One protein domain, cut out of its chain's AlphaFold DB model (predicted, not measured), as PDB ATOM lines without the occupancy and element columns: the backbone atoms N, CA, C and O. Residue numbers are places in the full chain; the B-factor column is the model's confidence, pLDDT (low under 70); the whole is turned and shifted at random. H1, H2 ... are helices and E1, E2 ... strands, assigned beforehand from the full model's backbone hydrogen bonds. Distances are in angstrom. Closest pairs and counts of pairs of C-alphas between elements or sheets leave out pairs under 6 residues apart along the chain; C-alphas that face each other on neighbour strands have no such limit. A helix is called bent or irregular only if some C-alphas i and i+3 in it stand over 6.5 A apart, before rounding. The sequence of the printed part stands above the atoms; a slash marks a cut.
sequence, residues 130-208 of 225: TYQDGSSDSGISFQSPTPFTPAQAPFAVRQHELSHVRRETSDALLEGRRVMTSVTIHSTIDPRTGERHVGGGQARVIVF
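This is residues 130 to 208 of the 225 residues of an uncharacterized protein of Candidatus Omnitrophica bacterium (UniProt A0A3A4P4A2). A long, narrow hairpin of two strands, E2 and E3, runs side by side with one long helix, H1, and together they make the length of a rod. Residues 130 to 145, with no named element, make a wide loop that folds back to the short strand E1. The printed part has 79 residues, with the named elements E1, H1, E2 and E3 in that order; the sheet E2 - E3 is antiparallel and the class is mixed, helices and strands. The whole is loose, with a radius of gyration of the C-alphas of 14.5 A and spans of 50 by 22 by 18 A.

Residues 130 to 131 pair antiparallel with residues 146 to 147 of E1, residues 146 to 148, which pairs with no named strand. E1 and H1, residues 153 to 174, meet only through their link. In H1, 16 of 18 O i to N i+4 pairs are within hydrogen-bond range. E2, residues 179 to 189, and E3, residues 196 to 207, form a hairpin, antiparallel at 165 degrees, with N 182 and O 204 at 2.8 A and N 188 and O 197 at 2.8 A. H1 has 18 pairs of C-alphas within 8 A of E3, the closest being Glu 161 and Ala 203, 5.2 A apart. With E2 it has 10 such pairs, the closest being the C-alphas of Glu 161 and Val 183 at 6.4 A. E1 is apart from E2 and E3.

E1 begins at C-alpha 146 (12.480, -11.649, 103.834). H1 is 31.9 A long from C-alpha 153 (16.039, -6.573, 111.127); it has a kink of 39 degrees near residue 168 and is irregular, C-alphas 168 and 171 being 7.2 A apart. E2 is 33.3 A long. E3, 33.5 A, bends by 53 degrees at residue 199 and ends at C-alpha 207 (-8.393, 2.764, 122.957).

The C-alphas of Glu 175 and Arg 192 are the two farthest apart, 50.4 A. The printed part has no cut and no long link. Its mean pLDDT is 74.4; residues 130 to 148 and residue 199 are under 70.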
ATOM      1  N   THR A 130      15.537 -14.540 109.131       49.84
ATOM      2  CA  THR A 130      14.188 -14.563 108.590       49.84
ATOM      3  C   THR A 130      13.202 -14.067 109.646       49.84
ATOM      4  O   THR A 130      13.128 -14.635 110.733       49.84
ATOM      5  N   TYR A 131      12.426 -13.029 109.322       47.75
ATOM      6  CA  TYR A 131      11.273 -12.607 110.120       47.75
ATOM      7  C   TYR A 131       9.980 -13.101 109.469       47.75
ATOM      8  O   TYR A 131       9.803 -12.935 108.263       47.75
ATOM      9  N   GLN A 132       9.095 -13.692 110.271       47.53
ATOM     10  CA  GLN A 132       7.770 -14.132 109.851       47.53
ATOM     11  C   GLN A 132       6.731 -13.584 110.830       47.53
ATOM     12  O   GLN A 132       6.798 -13.859 112.028       47.53
ATOM     13  N   ASP A 133       5.780 -12.804 110.317       50.22
ATOM     14  CA  ASP A 133       4.648 -12.317 111.104       50.22
ATOM     15  C   ASP A 133       3.639 -13.448 111.366       50.22
ATOM     16  O   ASP A 133       3.153 -14.088 110.432       50.22
ATOM     17  N   GLY A 134       3.329 -13.682 112.642       46.62
ATOM     18  CA  GLY A 134       2.336 -14.657 113.100       46.62
ATOM     19  C   GLY A 134       0.933 -14.077 113.311       46.62
ATOM     20  O   GLY A 134       0.070 -14.778 113.842       46.62
ATOM     21  N   SER A 135       0.696 -12.807 112.964       54.38
ATOM     22  CA  SER A 135      -0.610 -12.167 113.133       54.38
ATOM     23  C   SER A 135      -1.662 -12.723 112.158       54.38
ATOM     24  O   SER A 135      -1.390 -13.015 110.993       54.38
ATOM     25  N   SER A 136      -2.904 -12.866 112.629       49.19
ATOM     26  CA  SER A 136      -4.053 -13.289 111.814       49.19
ATOM     27  C   SER A 136      -4.609 -12.165 110.926       49.19
ATOM     28  O   SER A 136      -5.669 -12.336 110.325       49.19
ATOM     29  N   ASP A 137      -3.940 -11.008 110.867       49.59
ATOM     30  CA  ASP A 137      -4.355  -9.880 110.041       49.59
ATOM     31  C   ASP A 137      -3.691  -9.955 108.658       49.59
ATOM     32  O   ASP A 137      -2.632  -9.386 108.394       49.59
ATOM     33  N   SER A 138      -4.355 -10.657 107.740       45.53
ATOM     34  CA  SER A 138      -3.907 -10.888 106.361       45.53
ATOM     35  C   SER A 138      -3.750  -9.618 105.501       45.53
ATOM     36  O   SER A 138      -3.342  -9.718 104.347       45.53
ATOM     37  N   GLY A 139      -4.062  -8.427 106.029       46.75
ATOM     38  CA  GLY A 139      -3.877  -7.149 105.328       46.75
ATOM     39  C   GLY A 139      -2.507  -6.483 105.517       46.75
ATOM     40  O   GLY A 139      -2.222  -5.511 104.820       46.75
ATOM     41  N   ILE A 140      -1.653  -6.976 106.428       53.00
ATOM     42  CA  ILE A 140      -0.315  -6.414 106.693       53.00
ATOM     43  C   ILE A 140       0.716  -7.536 106.530       53.00
ATOM     44  O   ILE A 140       0.899  -8.385 107.393       53.00
ATOM     45  N   SER A 141       1.354  -7.586 105.359       50.00
ATOM     46  CA  SER A 141       2.181  -8.727 104.951       50.00
ATOM     47  C   SER A 141       3.644  -8.593 105.387       50.00
ATOM     48  O   SER A 141       4.430  -7.922 104.727       50.00
ATOM     49  N   PHE A 142       4.016  -9.330 106.436       51.47
ATOM     50  CA  PHE A 142       5.371  -9.876 106.645       51.47
ATOM     51  C   PHE A 142       5.329 -11.415 106.745       51.47
ATOM     52  O   PHE A 142       6.118 -12.051 107.437       51.47
ATOM     53  N   GLN A 143       4.368 -12.030 106.050       49.97
ATOM     54  CA  GLN A 143       4.210 -13.486 105.999       49.97
ATOM     55  C   GLN A 143       5.276 -14.158 105.120       49.97
ATOM     56  O   GLN A 143       5.571 -15.334 105.316       49.97
ATOM     57  N   SER A 144       5.867 -13.414 104.172       46.50
ATOM     58  CA  SER A 144       6.988 -13.907 103.374       46.50
ATOM     59  C   SER A 144       8.310 -13.680 104.115       46.50
ATOM     60  O   SER A 144       8.628 -12.528 104.441       46.50
ATOM     61  N   PRO A 145       9.094 -14.741 104.361       55.50
ATOM     62  CA  PRO A 145      10.386 -14.646 105.020       55.50
ATOM     63  C   PRO A 145      11.368 -13.816 104.182       55.50
ATOM     64  O   PRO A 145      12.010 -14.323 103.267       55.50
ATOM     65  N   THR A 146      11.497 -12.524 104.491       58.44
ATOM     66  CA  THR A 146      12.480 -11.649 103.834       58.44
ATOM     67  C   THR A 146      13.806 -11.720 104.592       58.44
ATOM     68  O   THR A 146      13.809 -11.493 105.807       58.44
ATOM     69  N   PRO A 147      14.935 -12.033 103.933       62.78
ATOM     70  CA  PRO A 147      16.229 -12.046 104.595       62.78
ATOM     71  C   PRO A 147      16.658 -10.614 104.927       62.78
ATOM     72  O   PRO A 147      16.833  -9.781 104.038       62.78
ATOM     73  N   PHE A 148      16.858 -10.334 106.212       69.62
ATOM     74  CA  PHE A 148      17.431  -9.069 106.672       69.62
ATOM     75  C   PHE A 148      18.815  -9.293 107.266       69.62
ATOM     76  O   PHE A 148      19.094 -10.335 107.863       69.62
ATOM     77  N   THR A 149      19.681  -8.286 107.141       75.12
ATOM     78  CA  THR A 149      20.910  -8.246 107.942       75.12
ATOM     79  C   THR A 149      20.567  -7.986 109.417       75.12
ATOM     80  O   THR A 149      19.563  -7.315 109.695       75.12
ATOM     81  N   PRO A 150      21.407  -8.416 110.377       71.44
ATOM     82  CA  PRO A 150      21.178  -8.163 111.805       71.44
ATOM     83  C   PRO A 150      20.971  -6.679 112.149       71.44
ATOM     84  O   PRO A 150      20.199  -6.342 113.045       71.44
ATOM     85  N   ALA A 151      21.609  -5.772 111.401       75.50
ATOM     86  CA  ALA A 151      21.444  -4.330 111.561       75.50
ATOM     87  C   ALA A 151      20.097  -3.807 111.024       75.50
ATOM     88  O   ALA A 151      19.564  -2.835 111.554       75.50
ATOM     89  N   GLN A 152      19.537  -4.433 109.985       78.94
ATOM     90  CA  GLN A 152      18.282  -4.014 109.346       78.94
ATOM     91  C   GLN A 152      17.044  -4.617 110.014       78.94
ATOM     92  O   GLN A 152      16.003  -3.958 110.079       78.94
ATOM     93  N   ALA A 153      17.158  -5.835 110.546       78.00
ATOM     94  CA  ALA A 153      16.039  -6.573 111.127       78.00
ATOM     95  C   ALA A 153      15.243  -5.782 112.196       78.00
ATOM     96  O   ALA A 153      14.013  -5.766 112.116       78.00
ATOM     97  N   PRO A 154      15.865  -5.034 113.139       78.62
ATOM     98  CA  PRO A 154      15.116  -4.258 114.130       78.62
ATOM     99  C   PRO A 154      14.256  -3.150 113.511       78.62
ATOM    100  O   PRO A 154      13.176  -2.843 114.017       78.62
ATOM    101  N   PHE A 155      14.734  -2.526 112.432       82.00
ATOM    102  CA  PHE A 155      14.003  -1.462 111.749       82.00
ATOM    103  C   PHE A 155      12.835  -2.029 110.956       82.00
ATOM    104  O   PHE A 155      11.736  -1.487 111.055       82.00
ATOM    105  N   ALA A 156      13.056  -3.129 110.232       80.19
ATOM    106  CA  ALA A 156      12.012  -3.814 109.476       80.19
ATOM    107  C   ALA A 156      10.854  -4.240 110.391       80.19
ATOM    108  O   ALA A 156       9.712  -3.848 110.158       80.19
ATOM    109  N   VAL A 157      11.164  -4.922 111.501       80.75
ATOM    110  CA  VAL A 157      10.163  -5.331 112.500       80.75
ATOM    111  C   VAL A 157       9.440  -4.123 113.088       80.75
ATOM    112  O   VAL A 157       8.219  -4.106 113.165       80.75
ATOM    113  N   ARG A 158      10.156  -3.050 113.444       85.75
ATOM    114  CA  ARG A 158       9.505  -1.839 113.964       85.75
ATOM    115  C   ARG A 158       8.530  -1.218 112.963       85.75
ATOM    116  O   ARG A 158       7.462  -0.774 113.372       85.75
ATOM    117  N   GLN A 159       8.905  -1.124 111.686       84.44
ATOM    118  CA  GLN A 159       8.024  -0.561 110.655       84.44
ATOM    119  C   GLN A 159       6.777  -1.427 110.447       84.44
ATOM    120  O   GLN A 159       5.682  -0.889 110.264       84.44
ATOM    121  N   HIS A 160       6.932  -2.748 110.542       82.62
ATOM    122  CA  HIS A 160       5.817  -3.689 110.525       82.62
ATOM    123  C   HIS A 160       4.849  -3.451 111.690       82.62
ATOM    124  O   HIS A 160       3.677  -3.153 111.468       82.62
ATOM    125  N   GLU A 161       5.347  -3.437 112.928       82.56
ATOM    126  CA  GLU A 161       4.503  -3.200 114.110       82.56
ATOM    127  C   GLU A 161       3.828  -1.819 114.087       82.56
ATOM    128  O   GLU A 161       2.685  -1.658 114.512       82.56
ATOM    129  N   LEU A 162       4.500  -0.793 113.556       87.31
ATOM    130  CA  LEU A 162       3.890   0.528 113.385       87.31
ATOM    131  C   LEU A 162       2.746   0.526 112.363       87.31
ATOM    132  O   LEU A 162       1.825   1.335 112.493       87.31
ATOM    133  N   SER A 163       2.788  -0.357 111.365       83.31
ATOM    134  CA  SER A 163       1.695  -0.513 110.401       83.31
ATOM    135  C   SER A 163       0.450  -1.083 111.081       83.31
ATOM    136  O   SER A 163      -0.642  -0.549 110.872       83.31
ATOM    137  N   HIS A 164       0.627  -2.060 111.981       83.25
ATOM    138  CA  HIS A 164      -0.444  -2.577 112.847       83.25
ATOM    139  C   HIS A 164      -1.048  -1.472 113.714       83.25
ATOM    140  O   HIS A 164      -2.259  -1.248 113.686       83.25
ATOM    141  N   VAL A 165      -0.201  -0.683 114.384       84.50
ATOM    142  CA  VAL A 165      -0.657   0.459 115.192       84.50
ATOM    143  C   VAL A 165      -1.481   1.443 114.359       84.50
ATOM    144  O   VAL A 165      -2.556   1.859 114.781       84.50
ATOM    145  N   ARG A 166      -1.012   1.844 113.173       84.44
ATOM    146  CA  ARG A 166      -1.734   2.821 112.337       84.44
ATOM    147  C   ARG A 166      -3.115   2.320 111.929       84.44
ATOM    148  O   ARG A 166      -4.068   3.090 111.991       84.44
ATOM    149  N   ARG A 167      -3.222   1.046 111.548       81.12
ATOM    150  CA  ARG A 167      -4.499   0.451 111.152       81.12
ATOM    151  C   ARG A 167      -5.475   0.383 112.322       81.12
ATOM    152  O   ARG A 167      -6.608   0.823 112.183       81.12
ATOM    153  N   GLU A 168      -5.018  -0.089 113.478       78.19
ATOM    154  CA  GLU A 168      -5.868  -0.256 114.661       78.19
ATOM    155  C   GLU A 168      -6.258   1.087 115.309       78.19
ATOM    156  O   GLU A 168      -7.313   1.213 115.926       78.19
ATOM    157  N   THR A 169      -5.433   2.128 115.144       84.62
ATOM    158  CA  THR A 169      -5.711   3.463 115.702       84.62
ATOM    159  C   THR A 169      -6.507   4.391 114.793       84.62
ATOM    160  O   THR A 169      -7.054   5.369 115.304       84.62
ATOM    161  N   SER A 170      -6.610   4.107 113.490       83.56
ATOM    162  CA  SER A 170      -7.257   4.986 112.502       83.56
ATOM    163  C   SER A 170      -8.670   5.399 112.928       83.56
ATOM    164  O   SER A 170      -8.953   6.590 113.066       83.56
ATOM    165  N   ASP A 171      -9.532   4.430 113.240       78.00
ATOM    166  CA  ASP A 171     -10.935   4.699 113.584       78.00
ATOM    167  C   ASP A 171     -11.061   5.438 114.920       78.00
ATOM    168  O   ASP A 171     -11.806   6.407 115.050       78.00
ATOM    169  N   ALA A 172     -10.256   5.049 115.910       76.56
ATOM    170  CA  ALA A 172     -10.247   5.693 117.217       76.56
ATOM    171  C   ALA A 172      -9.821   7.170 117.142       76.56
ATOM    172  O   ALA A 172     -10.384   8.012 117.847       76.56
ATOM    173  N   LEU A 173      -8.848   7.492 116.286       80.25
ATOM    174  CA  LEU A 173      -8.411   8.869 116.057       80.25
ATOM    175  C   LEU A 173      -9.488   9.687 115.331       80.25
ATOM    176  O   LEU A 173      -9.726  10.832 115.720       80.25
ATOM    177  N   LEU A 174     -10.179   9.101 114.345       82.44
ATOM    178  CA  LEU A 174     -11.309   9.740 113.653       82.44
ATOM    179  C   LEU A 174     -12.481  10.034 114.604       82.44
ATOM    180  O   LEU A 174     -13.103  11.092 114.523       82.44
ATOM    181  N   GLU A 175     -12.741   9.143 115.560       79.50
ATOM    182  CA  GLU A 175     -13.765   9.317 116.599       79.50
ATOM    183  C   GLU A 175     -13.366  10.319 117.706       79.50
ATOM    184  O   GLU A 175     -14.154  10.596 118.623       79.50
ATOM    185  N   GLY A 176     -12.145  10.868 117.650       81.31
ATOM    186  CA  GLY A 176     -11.593  11.769 118.664       81.31
ATOM    187  C   GLY A 176     -11.327  11.079 120.005       81.31
ATOM    188  O   GLY A 176     -11.357  11.721 121.060       81.31
ATOM    189  N   ARG A 177     -11.118   9.759 119.996       82.69
ATOM    190  CA  ARG A 177     -10.822   8.973 121.195       82.69
ATOM    191  C   ARG A 177      -9.337   9.040 121.506       82.69
ATOM    192  O   ARG A 177      -8.481   9.166 120.634       82.69
ATOM    193  N   ARG A 178      -9.021   8.942 122.795       84.75
ATOM    194  CA  ARG A 178      -7.629   8.843 123.237       84.75
ATOM    195  C   ARG A 178      -7.147   7.422 123.001       84.75
ATOM    196  O   ARG A 178      -7.880   6.470 123.266       84.75
ATOM    197  N   VAL A 179      -5.902   7.290 122.571       84.69
ATOM    198  CA  VAL A 179      -5.283   5.996 122.305       84.69
ATOM    199  C   VAL A 179      -3.909   5.950 122.956       84.69
ATOM    200  O   VAL A 179      -3.189   6.948 122.958       84.69
ATOM    201  N   MET A 180      -3.555   4.801 123.519       84.69
ATOM    202  CA  MET A 180      -2.193   4.485 123.934       84.69
ATOM    203  C   MET A 180      -1.672   3.333 123.088       84.69
ATOM    204  O   MET A 180      -2.370   2.341 122.892       84.69
ATOM    205  N   THR A 181      -0.450   3.474 122.587       85.12
ATOM    206  CA  THR A 181       0.187   2.495 121.709       85.12
ATOM    207  C   THR A 181       1.557   2.127 122.264       85.12
ATOM    208  O   THR A 181       2.258   2.965 122.836       85.12
ATOM    209  N   SER A 182       1.947   0.866 122.120       83.56
ATOM    210  CA  SER A 182       3.293   0.405 122.458       83.56
ATOM    211  C   SER A 182       3.751  -0.637 121.455       83.56
ATOM    212  O   SER A 182       2.986  -1.535 121.114       83.56
ATOM    213  N   VAL A 183       5.006  -0.535 121.029       86.38
ATOM    214  CA  VAL A 183       5.654  -1.511 120.152       86.38
ATOM    215  C   VAL A 183       6.798  -2.157 120.918       86.38
ATOM    216  O   VAL A 183       7.692  -1.463 121.403       86.38
ATOM    217  N   THR A 184       6.772  -3.481 121.003       85.75
ATOM    218  CA  THR A 184       7.822  -4.298 121.619       85.75
ATOM    219  C   THR A 184       8.558  -5.063 120.530       85.75
ATOM    220  O   THR A 184       7.929  -5.557 119.606       85.75
ATOM    221  N   ILE A 185       9.885  -5.150 120.615       87.31
ATOM    222  CA  ILE A 185      10.710  -5.930 119.681       87.31
ATOM    223  C   ILE A 185      11.399  -7.033 120.478       87.31
ATOM    224  O   ILE A 185      12.139  -6.752 121.422       87.31
ATOM    225  N   HIS A 186      11.171  -8.277 120.080       83.88
ATOM    226  CA  HIS A 186      11.773  -9.466 120.657       83.88
ATOM    227  C   HIS A 186      13.069  -9.815 119.925       83.88
ATOM    228  O   HIS A 186      13.124  -9.900 118.697       83.88
ATOM    229  N   SER A 187      14.129 -10.034 120.696       85.19
ATOM    230  CA  SER A 187      15.426 -10.476 120.194       85.19
ATOM    231  C   SER A 187      15.914 -11.695 120.944       85.19
ATOM    232  O   SER A 187      15.723 -11.780 122.156       85.19
ATOM    233  N   THR A 188      16.613 -12.567 120.239       82.31
ATOM    234  CA  THR A 188      17.293 -13.740 120.776       82.31
ATOM    235  C   THR A 188      18.800 -13.585 120.594       82.31
ATOM    236  O   THR A 188      19.262 -12.774 119.790       82.31
ATOM    237  N   ILE A 189      19.573 -14.319 121.385       84.50
ATOM    238  CA  ILE A 189      21.023 -14.435 121.215       84.50
ATOM    239  C   ILE A 189      21.274 -15.848 120.702       84.50
ATOM    240  O   ILE A 189      20.754 -16.796 121.296       84.50
ATOM    241  N   ASP A 190      22.023 -15.992 119.613       80.31
ATOM    242  CA  ASP A 190      22.441 -17.311 119.143       80.31
ATOM    243  C   ASP A 190      23.481 -17.887 120.125       80.31
ATOM    244  O   ASP A 190      24.538 -17.281 120.315       80.31
ATOM    245  N   PRO A 191      23.223 -19.040 120.769       84.31
ATOM    246  CA  PRO A 191      24.173 -19.647 121.699       84.31
ATOM    247  C   PRO A 191      25.473 -20.122 121.033       84.31
ATOM    248  O   PRO A 191      26.445 -20.384 121.740       84.31
ATOM    249  N   ARG A 192      25.505 -20.258 119.701       89.06
ATOM    250  CA  ARG A 192      26.690 -20.699 118.956       89.06
ATOM    251  C   ARG A 192      27.632 -19.541 118.627       89.06
ATOM    252  O   ARG A 192      28.836 -19.673 118.823       89.06
ATOM    253  N   THR A 193      27.094 -18.437 118.113       85.12
ATOM    254  CA  THR A 193      27.882 -17.278 117.645       85.12
ATOM    255  C   THR A 193      27.918 -16.123 118.645       85.12
ATOM    256  O   THR A 193      28.820 -15.290 118.592       85.12
ATOM    257  N   GLY A 194      26.959 -16.064 119.574       82.50
ATOM    258  CA  GLY A 194      26.764 -14.933 120.481       82.50
ATOM    259  C   GLY A 194      26.124 -13.712 119.816       82.50
ATOM    260  O   GLY A 194      25.983 -12.672 120.465       82.50
ATOM    261  N   GLU A 195      25.728 -13.804 118.545       77.50
ATOM    262  CA  GLU A 195      25.118 -12.691 117.828       77.50
ATOM    263  C   GLU A 195      23.665 -12.465 118.255       77.50
ATOM    264  O   GLU A 195      22.919 -13.380 118.614       77.50
ATOM    265  N   ARG A 196      23.250 -11.193 118.234       78.62
ATOM    266  CA  ARG A 196      21.880 -10.798 118.552       78.62
ATOM    267  C   ARG A 196      21.028 -10.830 117.289       78.62
ATOM    268  O   ARG A 196      21.229 -10.022 116.383       78.62
ATOM    269  N   HIS A 197      19.995 -11.658 117.300       74.12
ATOM    270  CA  HIS A 197      19.017 -11.781 116.225       74.12
ATOM    271  C   HIS A 197      17.664 -11.214 116.659       74.12
ATOM    272  O   HIS A 197      17.307 -11.226 117.838       74.12
ATOM    273  N   VAL A 198      16.895 -10.678 115.713       78.88
ATOM    274  CA  VAL A 198      15.534 -10.196 115.980       78.88
ATOM    275  C   VAL A 198      14.555 -11.305 115.623       78.88
ATOM    276  O   VAL A 198      14.495 -11.714 114.470       78.88
ATOM    277  N   GLY A 199      13.812 -11.788 116.619       66.62
ATOM    278  CA  GLY A 199      12.827 -12.863 116.459       66.62
ATOM    279  C   GLY A 199      11.423 -12.360 116.127       66.62
ATOM    280  O   GLY A 199      10.608 -13.127 115.632       66.62
ATOM    281  N   GLY A 200      11.139 -11.077 116.376       76.25
ATOM    282  CA  GLY A 200       9.895 -10.444 115.949       76.25
ATOM    283  C   GLY A 200       9.481  -9.244 116.778       76.25
ATOM    284  O   GLY A 200      10.292  -8.694 117.525       76.25
ATOM    285  N   GLY A 201       8.233  -8.814 116.627       82.12
ATOM    286  CA  GLY A 201       7.675  -7.679 117.349       82.12
ATOM    287  C   GLY A 201       6.237  -7.912 117.793       82.12
ATOM    288  O   GLY A 201       5.605  -8.893 117.419       82.12
ATOM    289  N   GLN A 202       5.754  -7.022 118.656       80.81
ATOM    290  CA  GLN A 202       4.361  -6.970 119.065       80.81
ATOM    291  C   GLN A 202       3.918  -5.517 119.238       80.81
ATOM    292  O   GLN A 202       4.430  -4.786 120.097       80.81
ATOM    293  N   ALA A 203       2.917  -5.120 118.463       82.38
ATOM    294  CA  ALA A 203       2.120  -3.930 118.690       82.38
ATOM    295  C   ALA A 203       1.028  -4.189 119.739       82.38
ATOM    296  O   ALA A 203       0.385  -5.238 119.775       82.38
ATOM    297  N   ARG A 204       0.799  -3.204 120.608       80.31
ATOM    298  CA  ARG A 204      -0.340  -3.169 121.524       80.31
ATOM    299  C   ARG A 204      -0.991  -1.803 121.448       80.31
ATOM    300  O   ARG A 204      -0.318  -0.786 121.624       80.31
ATOM    301  N   VAL A 205      -2.299  -1.801 121.244       82.44
ATOM    302  CA  VAL A 205      -3.125  -0.600 121.194       82.44
ATOM    303  C   VAL A 205      -4.198  -0.692 122.272       82.44
ATOM    304  O   VAL A 205      -4.801  -1.737 122.503       82.44
ATOM    305  N   ILE A 206      -4.406   0.408 122.989       81.69
ATOM    306  CA  ILE A 206      -5.457   0.554 123.993       81.69
ATOM    307  C   ILE A 206      -6.235   1.815 123.649       81.69
ATOM    308  O   ILE A 206      -5.708   2.926 123.750       81.69
ATOM    309  N   VAL A 207      -7.495   1.647 123.258       86.25
ATOM    310  CA  VAL A 207      -8.393   2.764 122.957       86.25
ATOM    311  C   VAL A 207      -9.234   3.093 124.185       86.25
ATOM    312  O   VAL A 207      -9.982   2.258 124.692       86.25
ATOM    313  N   PHE A 208      -9.152   4.336 124.648       81.38
ATOM    314  CA  PHE A 208      -9.940   4.818 125.777       81.38
ATOM    315  C   PHE A 208     -11.360   5.225 125.339       81.38
ATOM    316  O   PHE A 208     -11.580   5.613 124.182       81.38
TER     317      PHE A 208